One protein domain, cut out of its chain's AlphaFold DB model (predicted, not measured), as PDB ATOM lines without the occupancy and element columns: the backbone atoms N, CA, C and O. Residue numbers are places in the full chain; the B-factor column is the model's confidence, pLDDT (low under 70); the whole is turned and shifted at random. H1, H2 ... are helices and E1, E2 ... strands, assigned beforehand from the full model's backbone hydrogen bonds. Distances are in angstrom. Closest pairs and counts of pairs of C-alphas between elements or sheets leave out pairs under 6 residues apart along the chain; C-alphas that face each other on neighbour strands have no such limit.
ATOM      1  N   GLU A  19     -28.205   5.196  37.044       82.75
ATOM      2  CA  GLU A  19     -27.000   4.625  36.469       82.75
ATOM      3  C   GLU A  19     -25.900   5.683  36.435       82.75
ATOM      4  O   GLU A  19     -26.152   6.888  36.475       82.75
ATOM      5  N   ARG A  20     -24.647   5.230  36.333       77.50
ATOM      6  CA  ARG A  20     -23.500   6.130  36.218       77.50
ATOM      7  C   ARG A  20     -23.702   7.068  35.021       77.50
ATOM      8  O   ARG A  20     -23.986   6.611  33.915       77.50
ATOM      9  N   GLY A  21     -23.539   8.365  35.262       76.06
ATOM     10  CA  GLY A  21     -23.737   9.405  34.259       76.06
ATOM     11  C   GLY A  21     -25.166   9.936  34.172       76.06
ATOM     12  O   GLY A  21     -25.334  10.983  33.571       76.06
ATOM     13  N   ASP A  22     -26.184   9.310  34.772       82.31
ATOM     14  CA  ASP A  22     -27.522   9.916  34.797       82.31
ATOM     15  C   ASP A  22     -27.505  11.264  35.529       82.31
ATOM     16  O   ASP A  22     -26.902  11.406  36.596       82.31
ATOM     17  N   VAL A  23     -28.218  12.244  34.978       77.25
ATOM     18  CA  VAL A  23     -28.570  13.468  35.696       77.25
ATOM     19  C   VAL A  23     -29.817  13.175  36.517       77.25
ATOM     20  O   VAL A  23     -30.909  13.002  35.973       77.25
ATOM     21  N   VAL A  24     -29.638  13.096  37.835       78.44
ATOM     22  CA  VAL A  24     -30.706  12.771  38.784       78.44
ATOM     23  C   VAL A  24     -30.821  13.872  39.821       78.44
ATOM     24  O   VAL A  24     -29.827  14.292  40.412       78.44
ATOM     25  N   THR A  25     -32.050  14.317  40.055       80.50
ATOM     26  CA  THR A  25     -32.370  15.278  41.111       80.50
ATOM     27  C   THR A  25     -33.064  14.549  42.261       80.50
ATOM     28  O   THR A  25     -34.049  13.851  42.012       80.50
ATOM     29  N   PRO A  26     -32.604  14.682  43.517       82.50
ATOM     30  CA  PRO A  26     -33.354  14.175  44.659       82.50
ATOM     31  C   PRO A  26     -34.642  14.984  44.862       82.50
ATOM     32  O   PRO A  26     -34.613  16.209  44.992       82.50
ATOM     33  N   ILE A  27     -35.774  14.290  44.936       85.06
ATOM     34  CA  ILE A  27     -37.072  14.858  45.306       85.06
ATOM     35  C   ILE A  27     -37.336  14.500  46.764       85.06
ATOM     36  O   ILE A  27     -37.655  13.354  47.086       85.06
ATOM     37  N   PHE A  28     -37.138  15.460  47.658       87.69
ATOM     38  CA  PHE A  28     -37.152  15.244  49.099       87.69
ATOM     39  C   PHE A  28     -38.576  15.217  49.643       87.69
ATOM     40  O   PHE A  28     -39.389  16.084  49.314       87.69
ATOM     41  N   ALA A  29     -38.860  14.261  50.523       89.75
ATOM     42  CA  ALA A  29     -40.085  14.252  51.312       89.75
ATOM     43  C   ALA A  29     -40.178  15.524  52.171       89.75
ATOM     44  O   ALA A  29     -39.156  16.093  52.572       89.75
ATOM     45  N   LYS A  30     -41.395  15.982  52.465       88.25
ATOM     46  CA  LYS A  30     -41.666  17.227  53.203       88.25
ATOM     47  C   LYS A  30     -41.032  17.260  54.596       88.25
ATOM     48  O   LYS A  30     -40.728  18.329  55.128       88.25
ATOM     49  N   GLU A  31     -40.806  16.089  55.172       87.12
ATOM     50  CA  GLU A  31     -40.176  15.878  56.468       87.12
ATOM     51  C   GLU A  31     -38.656  16.077  56.421       87.12
ATOM     52  O   GLU A  31     -38.030  16.139  57.472       87.12
ATOM     53  N   CYS A  32     -38.034  16.220  55.251       87.31
ATOM     54  CA  CYS A  32     -36.611  16.538  55.155       87.31
ATOM     55  C   CYS A  32     -36.275  17.955  55.630       87.31
ATOM     56  O   CYS A  32     -37.142  18.806  55.850       87.31
ATOM     57  N   PHE A  33     -34.984  18.207  55.828       86.56
ATOM     58  CA  PHE A  33     -34.490  19.522  56.211       86.56
ATOM     59  C   PHE A  33     -34.695  20.541  55.082       86.56
ATOM     60  O   PHE A  33     -34.309  20.260  53.946       86.56
ATOM     61  N   PRO A  34     -35.266  21.730  55.356       84.19
ATOM     62  CA  PRO A  34     -35.439  22.770  54.342       84.19
ATOM     63  C   PRO A  34     -34.139  23.155  53.630       84.19
ATOM     64  O   PRO A  34     -34.171  23.423  52.426       84.19
ATOM     65  N   SER A  35     -33.002  23.126  54.340       77.81
ATOM     66  CA  SER A  35     -31.680  23.388  53.762       77.81
ATOM     67  C   SER A  35     -31.309  22.469  52.593       77.81
ATOM     68  O   SER A  35     -30.561  22.904  51.721       77.81
ATOM     69  N   PHE A  36     -31.885  21.265  52.494       82.62
ATOM     70  CA  PHE A  36     -31.593  20.310  51.415       82.62
ATOM     71  C   PHE A  36     -31.968  20.833  50.023       82.62
ATOM     72  O   PHE A  36     -31.396  20.391  49.031       82.62
ATOM     73  N   LYS A  37     -32.904  21.787  49.928       75.69
ATOM     74  CA  LYS A  37     -33.286  22.395  48.644       75.69
ATOM     75  C   LYS A  37     -32.213  23.312  48.069       75.69
ATOM     76  O   LYS A  37     -32.119  23.467  46.856       75.69
ATOM     77  N   ASN A  38     -31.448  23.951  48.950       67.69
ATOM     78  CA  ASN A  38     -30.667  25.135  48.606       67.69
ATOM     79  C   ASN A  38     -29.188  24.994  48.983       67.69
ATOM     80  O   ASN A  38     -28.428  25.950  48.849       67.69
ATOM     81  N   SER A  39     -28.770  23.840  49.498       65.69
ATOM     82  CA  SER A  39     -27.385  23.601  49.882       65.69
ATOM     83  C   SER A  39     -27.016  22.121  49.738       65.69
ATOM     84  O   SER A  39     -27.891  21.251  49.712       65.69
ATOM     85  N   PRO A  40     -25.713  21.795  49.683       62.28
ATOM     86  CA  PRO A  40     -25.255  20.412  49.612       62.28
ATOM     87  C   PRO A  40     -25.322  19.693  50.974       62.28
ATOM     88  O   PRO A  40     -24.697  18.646  51.151       62.28
ATOM     89  N   SER A  41     -26.072  20.217  51.951       71.12
ATOM     90  CA  SER A  41     -26.183  19.648  53.300       71.12
ATOM     91  C   SER A  41     -26.820  18.255  53.337       71.12
ATOM     92  O   SER A  41     -26.588  17.504  54.284       71.12
ATOM     93  N   PHE A  42     -27.553  17.867  52.286       71.81
ATOM     94  CA  PHE A  42     -28.060  16.500  52.121       71.81
ATOM     95  C   PHE A  42     -26.947  15.470  51.855       71.81
ATOM     96  O   PHE A  42     -27.132  14.284  52.124       71.81
ATOM     97  N   ILE A  43     -25.798  15.917  51.335       64.81
ATOM     98  CA  ILE A  43     -24.589  15.103  51.130       64.81
ATOM     99  C   ILE A  43     -23.668  15.247  52.342       64.81
ATOM    100  O   ILE A  43     -23.160  14.259  52.872       64.81
ATOM    101  N   PHE A  44     -23.465  16.487  52.790       66.38
ATOM    102  CA  PHE A  44     -22.544  16.830  53.868       66.38
ATOM    103  C   PHE A  44     -23.322  17.282  55.102       66.38
ATOM    104  O   PHE A  44     -23.621  18.464  55.266       66.38
ATOM    105  N   TRP A  45     -23.611  16.335  55.996       67.38
ATOM    106  CA  TRP A  45     -24.374  16.574  57.227       67.38
ATOM    107  C   TRP A  45     -23.842  17.740  58.078       67.38
ATOM    108  O   TRP A  45     -24.599  18.463  58.734       67.38
ATOM    109  N   ASP A  46     -22.530  17.965  58.054       70.56
ATOM    110  CA  ASP A  46     -21.895  19.057  58.789       70.56
ATOM    111  C   ASP A  46     -22.395  20.437  58.346       70.56
ATOM    112  O   ASP A  46     -22.483  21.336  59.180       70.56
ATOM    113  N   LEU A  47     -22.846  20.566  57.094       72.06
ATOM    114  CA  LEU A  47     -23.416  21.789  56.527       72.06
ATOM    115  C   LEU A  47     -24.900  22.002  56.868       72.06
ATOM    116  O   LEU A  47     -25.452  23.043  56.514       72.06
ATOM    117  N   VAL A  48     -25.573  21.052  57.533       78.00
ATOM    118  CA  VAL A  48     -26.953  21.272  58.000       78.00
ATOM    119  C   VAL A  48     -26.942  22.354  59.099       78.00
ATOM    120  O   VAL A  48     -26.163  22.226  60.056       78.00
ATOM    121  N   PRO A  49     -27.793  23.396  59.005       82.44
ATOM    122  CA  PRO A  49     -27.915  24.433  60.027       82.44
ATOM    123  C   PRO A  49     -28.157  23.851  61.422       82.44
ATOM    124  O   PRO A  49     -28.858  22.849  61.594       82.44
ATOM    125  N   LYS A  50     -27.575  24.479  62.444       85.50
ATOM    126  CA  LYS A  50     -27.643  23.971  63.821       85.50
ATOM    127  C   LYS A  50     -29.085  23.922  64.329       85.50
ATOM    128  O   LYS A  50     -29.457  22.977  65.018       85.50
ATOM    129  N   GLU A  51     -29.889  24.906  63.951       87.00
ATOM    130  CA  GLU A  51     -31.304  25.040  64.301       87.00
ATOM    131  C   GLU A  51     -32.122  23.872  63.734       87.00
ATOM    132  O   GLU A  51     -32.995  23.322  64.407       87.00
ATOM    133  N   GLU A  52     -31.795  23.444  62.512       85.38
ATOM    134  CA  GLU A  52     -32.425  22.296  61.868       85.38
ATOM    135  C   GLU A  52     -32.039  20.988  62.574       85.38
ATOM    136  O   GLU A  52     -32.919  20.185  62.881       85.38
ATOM    137  N   LYS A  53     -30.763  20.809  62.952       82.25
ATOM    138  CA  LYS A  53     -30.276  19.613  63.679       82.25
ATOM    139  C   LYS A  53     -30.954  19.389  65.033       82.25
ATOM    140  O   LYS A  53     -31.017  18.256  65.500       82.25
ATOM    141  N   MET A  54     -31.436  20.453  65.676       81.62
ATOM    142  CA  MET A  54     -32.119  20.370  66.973       81.62
ATOM    143  C   MET A  54     -33.551  19.830  66.868       81.62
ATOM    144  O   MET A  54     -34.139  19.468  67.887       81.62
ATOM    145  N   SER A  55     -34.115  19.759  65.660       76.75
ATOM    146  CA  SER A  55     -35.462  19.243  65.424       76.75
ATOM    147  C   SER A  55     -35.398  17.788  64.948       76.75
ATOM    148  O   SER A  55     -34.845  17.531  63.875       76.75
ATOM    149  N   PRO A  56     -35.973  16.815  65.679       67.00
ATOM    150  CA  PRO A  56     -36.019  15.437  65.214       67.00
ATOM    151  C   PRO A  56     -36.884  15.352  63.953       67.00
ATOM    152  O   PRO A  56     -38.053  15.736  63.964       67.00
ATOM    153  N   ARG A  57     -36.309  14.833  62.864       69.88
ATOM    154  CA  ARG A  57     -37.005  14.619  61.587       69.88
ATOM    155  C   ARG A  57     -37.012  13.136  61.198       69.88
ATOM    156  O   ARG A  57     -36.316  12.738  60.261       69.88
ATOM    157  N   PRO A  58     -37.742  12.289  61.948       58.62
ATOM    158  CA  PRO A  58     -37.878  10.881  61.609       58.62
ATOM    159  C   PRO A  58     -38.665  10.770  60.298       58.62
ATOM    160  O   PRO A  58     -39.816  11.186  60.234       58.62
ATOM    161  N   GLY A  59     -38.043  10.236  59.247       66.62
ATOM    162  CA  GLY A  59     -38.723   9.992  57.968       66.62
ATOM    163  C   GLY A  59     -38.265  10.844  56.788       66.62
ATOM    164  O   GLY A  59     -38.877  10.749  55.728       66.62
ATOM    165  N   CYS A  60     -37.182  11.621  56.914       81.38
ATOM    166  CA  CYS A  60     -36.568  12.219  55.730       81.38
ATOM    167  C   CYS A  60     -36.102  11.122  54.757       81.38
ATOM    168  O   CYS A  60     -35.178  10.365  55.049       81.38
ATOM    169  N   ASN A  61     -36.760  11.066  53.603       84.44
ATOM    170  CA  ASN A  61     -36.441  10.221  52.461       84.44
ATOM    171  C   ASN A  61     -36.468  11.069  51.189       84.44
ATOM    172  O   ASN A  61     -36.968  12.196  51.182       84.44
ATOM    173  N   TYR A  62     -35.954  10.522  50.093       85.44
ATOM    174  CA  TYR A  62     -36.033  11.156  48.783       85.44
ATOM    175  C   TYR A  62     -36.387  10.133  47.707       85.44
ATOM    176  O   TYR A  62     -36.177   8.929  47.865       85.44
ATOM    177  N   LEU A  63     -36.938  10.637  46.608       86.31
ATOM    178  CA  LEU A  63     -37.146   9.905  45.368       86.31
ATOM    179  C   LEU A  63     -36.172  10.405  44.302       86.31
ATOM    180  O   LEU A  63     -35.662  11.522  44.375       86.31
ATOM    181  N   GLU A  64     -35.936   9.577  43.297       85.12
ATOM    182  CA  GLU A  64     -35.106   9.927  42.148       85.12
ATOM    183  C   GLU A  64     -35.965  10.632  41.095       85.12
ATOM    184  O   GLU A  64     -36.927  10.052  40.590       85.12
ATOM    185  N   GLY A  65     -35.623  11.875  40.766       84.62
ATOM    186  CA  GLY A  65     -36.185  12.610  39.639       84.62
ATOM    187  C   GLY A  65     -35.262  12.508  38.430       84.62
ATOM    188  O   GLY A  65     -34.144  13.027  38.460       84.62
ATOM    189  N   PHE A  66     -35.730  11.852  37.368       87.12
ATOM    190  CA  PHE A  66     -35.019  11.753  36.091       87.12
ATOM    191  C   PHE A  66     -35.493  12.836  35.131       87.12
ATOM    192  O   PHE A  66     -36.678  13.159  35.109       87.12
ATOM    193  N   ILE A  67     -34.584  13.357  34.313       82.50
ATOM    194  CA  ILE A  67     -34.875  14.415  33.342       82.50
ATOM    195  C   ILE A  67     -34.898  13.816  31.934       82.50
ATOM    196  O   ILE A  67     -34.027  13.020  31.578       82.50
ATOM    197  N   ASP A  68     -35.896  14.185  31.139       79.44
ATOM    198  CA  ASP A  68     -35.997  13.862  29.720       79.44
ATOM    199  C   ASP A  68     -35.034  14.746  28.927       79.44
ATOM    200  O   ASP A  68     -35.128  15.972  28.935       79.44
ATOM    201  N   SER A  69     -34.103  14.112  28.225       75.44
ATOM    202  CA  SER A  69     -33.053  14.775  27.442       75.44
ATOM    203  C   SER A  69     -33.572  15.623  26.277       75.44
ATOM    204  O   SER A  69     -32.851  16.503  25.820       75.44
ATOM    205  N   ASN A  70     -34.796  15.388  25.793       73.50
ATOM    206  CA  ASN A  70     -35.354  16.155  24.678       73.50
ATOM    207  C   ASN A  70     -36.053  17.435  25.151       73.50
ATOM    208  O   ASN A  70     -35.947  18.472  24.503       73.50
ATOM    209  N   SER A  71     -36.804  17.352  26.249       69.44
ATOM    210  CA  SER A  71     -37.663  18.437  26.738       69.44
ATOM    211  C   SER A  71     -37.110  19.178  27.953       69.44
ATOM    212  O   SER A  71     -37.622  20.243  28.290       69.44
ATOM    213  N   GLY A  72     -36.132  18.607  28.660       68.75
ATOM    214  CA  GLY A  72     -35.677  19.106  29.961       68.75
ATOM    215  C   GLY A  72     -36.705  18.940  31.087       68.75
ATOM    216  O   GLY A  72     -36.455  19.366  32.212       68.75
ATOM    217  N   SER A  73     -37.860  18.323  30.818       76.88
ATOM    218  CA  SER A  73     -38.892  18.049  31.823       76.88
ATOM    219  C   SER A  73     -38.594  16.761  32.587       76.88
ATOM    220  O   SER A  73     -37.864  15.897  32.106       76.88
ATOM    221  N   PHE A  74     -39.183  16.590  33.770       84.88
ATOM    222  CA  PHE A  74     -39.038  15.334  34.504       84.88
ATOM    223  C   PHE A  74     -39.714  14.168  33.770       84.88
ATOM    224  O   PHE A  74     -40.735  14.350  33.114       84.88
ATOM    225  N   ILE A  75     -39.180  12.956  33.893       89.25
ATOM    226  CA  ILE A  75     -39.777  11.729  33.355       89.25
ATOM    227  C   ILE A  75     -40.700  11.111  34.411       89.25
ATOM    228  O   ILE A  75     -40.256  10.768  35.502       89.25
ATOM    229  N   ASN A  76     -41.966  10.888  34.057       90.19
ATOM    230  CA  ASN A  76     -42.983  10.270  34.919       90.19
ATOM    231  C   ASN A  76     -43.216   8.778  34.598       90.19
ATOM    232  O   ASN A  76     -44.111   8.136  35.132       90.19
ATOM    233  N   GLY A  77     -42.421   8.170  33.715       89.62
ATOM    234  CA  GLY A  77     -42.498   6.728  33.430       89.62
ATOM    235  C   GLY A  77     -41.312   5.905  33.942       89.62
ATOM    236  O   GLY A  77     -41.288   4.693  33.726       89.62
ATOM    237  N   ILE A  78     -40.346   6.528  34.626       89.75
ATOM    238  CA  ILE A  78     -39.154   5.875  35.182       89.75
ATOM    239  C   ILE A  78     -39.065   6.206  36.671       89.75
ATOM    240  O   ILE A  78     -39.058   7.369  37.054       89.75
ATOM    241  N   GLY A  79     -38.955   5.173  37.505       85.12
ATOM    242  CA  GLY A  79     -38.920   5.335  38.953       85.12
ATOM    243  C   GLY A  79     -40.283   5.611  39.568       85.12
ATOM    244  O   GLY A  79     -41.312   5.147  39.074       85.12
ATOM    245  N   SER A  80     -40.271   6.279  40.718       84.19
ATOM    246  CA  SER A  80     -41.493   6.572  41.461       84.19
ATOM    247  C   SER A  80     -42.257   7.723  40.817       84.19
ATOM    248  O   SER A  80     -41.665   8.734  40.457       84.19
ATOM    249  N   LYS A  81     -43.584   7.590  40.749       88.00
ATOM    250  CA  LYS A  81     -44.499   8.627  40.245       88.00
ATOM    251  C   LYS A  81     -45.142   9.454  41.360       88.00
ATOM    252  O   LYS A  81     -45.966  10.329  41.099       88.00
ATOM    253  N   GLU A  82     -44.827   9.144  42.616       86.88
ATOM    254  CA  GLU A  82     -45.545   9.696  43.768       86.88
ATOM    255  C   GLU A  82     -45.389  11.213  43.878       86.88
ATOM    256  O   GLU A  82     -46.346  11.891  44.232       86.88
ATOM    257  N   HIS A  83     -44.245  11.768  43.476       81.56
ATOM    258  CA  HIS A  83     -44.026  13.214  43.488       81.56
ATOM    259  C   HIS A  83     -44.871  13.988  42.464       81.56
ATOM    260  O   HIS A  83     -45.085  15.181  42.649       81.56
ATOM    261  N   PHE A  84     -45.416  13.317  41.444       85.75
ATOM    262  CA  PHE A  84     -46.405  13.907  40.533       85.75
ATOM    263  C   PHE A  84     -47.842  13.732  41.034       85.75
ATOM    264  O   PHE A  84     -48.687  14.595  40.815       85.75
ATOM    265  N   LYS A  85     -48.144  12.612  41.702       88.81
ATOM    266  CA  LYS A  85     -49.496  12.308  42.210       88.81
ATOM    267  C   LYS A  85     -49.811  13.008  43.529       88.81
ATOM    268  O   LYS A  85     -50.965  13.327  43.799       88.81
ATOM    269  N   ARG A  86     -48.793  13.192  44.368       88.69
ATOM    270  CA  ARG A  86     -48.887  13.694  45.742       88.69
ATOM    271  C   ARG A  86     -47.844  14.792  45.990       88.69
ATOM    272  O   ARG A  86     -47.056  14.681  46.926       88.69
ATOM    273  N   PRO A  87     -47.811  15.866  45.181       86.81
ATOM    274  CA  PRO A  87     -46.750  16.877  45.252       86.81
ATOM    275  C   PRO A  87     -46.641  17.548  46.632       86.81
ATOM    276  O   PRO A  87     -45.549  17.897  47.067       86.81
ATOM    277  N   ASN A  88     -47.753  17.655  47.368       89.75
ATOM    278  CA  ASN A  88     -47.803  18.262  48.703       89.75
ATOM    279  C   ASN A  88     -47.039  17.496  49.794       89.75
ATOM    280  O   ASN A  88     -46.838  18.055  50.877       89.75
ATOM    281  N   ASP A  89     -46.627  16.259  49.515       90.00
ATOM    282  CA  ASP A  89     -45.837  15.420  50.422       90.00
ATOM    283  C   ASP A  89     -44.324  15.606  50.211       90.00
ATOM    284  O   ASP A  89     -43.516  14.962  50.880       90.00
ATOM    285  N   PHE A  90     -43.919  16.506  49.308       87.88
ATOM    286  CA  PHE A  90     -42.524  16.759  48.956       87.88
ATOM    287  C   PHE A  90     -42.148  18.233  49.159       87.88
ATOM    288  O   PHE A  90     -42.982  19.133  49.072       87.88
ATOM    289  N   LEU A  91     -40.869  18.496  49.445       84.06
ATOM    290  CA  LEU A  91     -40.324  19.855  49.587       84.06
ATOM    291  C   LEU A  91     -40.126  20.555  48.242       84.06
ATOM    292  O   LEU A  91     -40.197  21.785  48.174       84.06
ATOM    293  N   ASN A  92     -39.793  19.771  47.221       83.00
ATOM    294  CA  ASN A  92     -39.422  20.205  45.880       83.00
ATOM    295  C   ASN A  92     -40.059  19.294  44.812       83.00
ATOM    296  O   ASN A  92     -39.328  18.691  44.023       83.00
ATOM    297  N   PRO A  93     -41.397  19.125  44.805       84.06
ATOM    298  CA  PRO A  93     -42.052  18.384  43.735       84.06
ATOM    299  C   PRO A  93     -41.816  19.082  42.383       84.06
ATOM    300  O   PRO A  93     -41.675  20.305  42.351       84.06
ATOM    301  N   PRO A  94     -41.799  18.343  41.263       80.25
ATOM    302  CA  PRO A  94     -41.852  18.949  39.938       80.25
ATOM    303  C   PRO A  94     -43.097  19.822  39.749       80.25
ATOM    304  O   PRO A  94     -44.199  19.423  40.122       80.25
ATOM    305  N   ASP A  95     -42.932  20.977  39.102       75.44
ATOM    306  CA  ASP A  95     -44.034  21.911  38.819       75.44
ATOM    307  C   ASP A  95     -44.953  21.442  37.674       75.44
ATOM    308  O   ASP A  95     -46.054  21.960  37.489       75.44
ATOM    309  N   ASN A  96     -44.507  20.463  36.880       75.62
ATOM    310  CA  ASN A  96     -45.242  19.914  35.744       75.62
ATOM    311  C   ASN A  96     -45.485  18.406  35.902       75.62
ATOM    312  O   ASN A  96     -44.834  17.728  36.689       75.62
ATOM    313  N   ALA A  97     -46.426  17.861  35.123       77.56
ATOM    314  CA  ALA A  97     -46.789  16.439  35.170       77.56
ATOM    315  C   ALA A  97     -45.691  15.484  34.647       77.56
ATOM    316  O   ALA A  97     -45.857  14.262  34.709       77.56
ATOM    317  N   GLY A  98     -44.591  16.036  34.124       81.50
ATOM    318  CA  GLY A  98     -43.519  15.299  33.474       81.50
ATOM    319  C   GLY A  98     -43.901  14.681  32.123       81.50
ATOM    320  O   GLY A  98     -45.014  14.829  31.617       81.50
ATOM    321  N   ILE A  99     -42.942  13.976  31.527       86.69
ATOM    322  CA  ILE A  99     -43.076  13.223  30.280       86.69
ATOM    323  C   ILE A  99     -43.348  11.756  30.612       86.69
ATOM    324  O   ILE A  99     -42.539  11.080  31.254       86.69
ATOM    325  N   GLU A 100     -44.482  11.238  30.144       92.88
ATOM    326  CA  GLU A 100     -44.857   9.835  30.319       92.88
ATOM    327  C   GLU A 100     -44.053   8.954  29.348       92.88
ATOM    328  O   GLU A 100     -44.408   8.765  28.184       92.88
ATOM    329  N   THR A 101     -42.919   8.424  29.808       91.50
ATOM    330  CA  THR A 101     -42.101   7.487  29.032       91.50
ATOM    331  C   THR A 101     -41.311   6.551  29.938       91.50
ATOM    332  O   THR A 101     -40.764   6.977  30.949       91.50
ATOM    333  N   SER A 102     -41.245   5.270  29.580       93.00
ATOM    334  CA  SER A 102     -40.413   4.259  30.251       93.00
ATOM    335  C   SER A 102     -39.081   4.009  29.531       93.00
ATOM    336  O   SER A 102     -38.284   3.175  29.965       93.00
ATOM    337  N   ASP A 103     -38.831   4.722  28.427       92.94
ATOM    338  CA  ASP A 103     -37.619   4.586  27.628       92.94
ATOM    339  C   ASP A 103     -36.420   5.214  28.352       92.94
ATOM    340  O   ASP A 103     -36.231   6.430  28.379       92.94
ATOM    341  N   LYS A 104     -35.576   4.355  28.929       90.25
ATOM    342  CA  LYS A 104     -34.384   4.762  29.678       90.25
ATOM    343  C   LYS A 104     -33.345   5.500  28.833       90.25
ATOM    344  O   LYS A 104     -32.526   6.208  29.418       90.25
ATOM    345  N   SER A 105     -33.362   5.363  27.504       89.31
ATOM    346  CA  SER A 105     -32.439   6.085  26.612       89.31
ATOM    347  C   SER A 105     -32.732   7.587  26.542       89.31
ATOM    348  O   SER A 105     -31.884   8.373  26.120       89.31
ATOM    349  N   LYS A 106     -33.919   7.996  27.006       87.75
ATOM    350  CA  LYS A 106     -34.317   9.398  27.107       87.75
ATOM    351  C   LYS A 106     -33.832  10.078  28.376       87.75
ATOM    352  O   LYS A 106     -33.890  11.304  28.426       87.75
ATOM    353  N   LYS A 107     -33.335   9.325  29.367       88.62
ATOM    354  CA  LYS A 107     -32.705   9.915  30.552       88.62
ATOM    355  C   LYS A 107     -31.565  10.816  30.109       88.62
ATOM    356  O   LYS A 107     -30.690  10.403  29.350       88.62
ATOM    357  N   LEU A 108     -31.570  12.026  30.630       80.25
ATOM    358  CA  LEU A 108     -30.467  12.941  30.487       80.25
ATOM    359  C   LEU A 108     -29.214  12.374  31.160       80.25
ATOM    360  O   LEU A 108     -29.264  11.951  32.319       80.25
ATOM    361  N   LYS A 109     -28.094  12.373  30.433       82.69
ATOM    362  CA  LYS A 109     -26.831  11.795  30.890       82.69
ATOM    363  C   LYS A 109     -25.642  12.726  30.642       82.69
ATOM    364  O   LYS A 109     -25.518  13.352  29.590       82.69
ATOM    365  N   PHE A 110     -24.722  12.741  31.597       73.12
ATOM    366  CA  PHE A 110     -23.365  13.229  31.433       73.12
ATOM    367  C   PHE A 110     -22.507  12.219  30.682       73.12
ATOM    368  O   PHE A 110     -22.505  11.017  30.970       73.12
TER     369      PHE A 110
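Overview. This is residues 19 to 110 of the 201 residues of an uncharacterized protein of Leptospira alstonii serovar Pingchang str. 80-412 (UniProt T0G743). There is little regular structure: a two-stranded antiparallel ribbon, E1 and E2, forms the middle, with a loop bearing H1 and H2 at one end and long loops at the other, H3 beside the ribbon. The 92 printed residues run E1, H1, H2, E2, H3, class mixed, with 22 in named elements. The whole is only just compact, close to loose (radius of gyration of the C-alphas 14.3 A), and spans 43 by 28 by 17 A.

Along the chain. Find C-alpha 24 at (-30.706, 12.771, 38.784); E1 runs 12.4 A to residue 28. Next come H1, residues 34 to 37, 6.1 A; H2, 50 to 53, 5.1 A; E2, 62 to 66, 12.7 A; and H3, 82 to 85, 5.0 A, ending at C-alpha 85 (-49.496, 12.308, 42.210).

Arrangement. E1 and E2 are antiparallel at 147 degrees; N 25 and O 65 are 2.9 A apart, within hydrogen-bond range. The closest C-alphas of E1 and H3, Ile 27 and His 83, are 7.4 A apart. H2 is apart from E1 and H3. The helices are too short for O i to N i+4 pairs; each has its one O i to N i+3 pair within range.

Size, cuts and confidence. The farthest C-alphas, Met 54 and Ser 105, are 42.8 A apart. The printed part has no cut; links H1 to H2 and E2 to H3 are long. Look for pLDDT under 70 at residues 38 to 40, 43 to 45, 56 to 59 and 71 to 72.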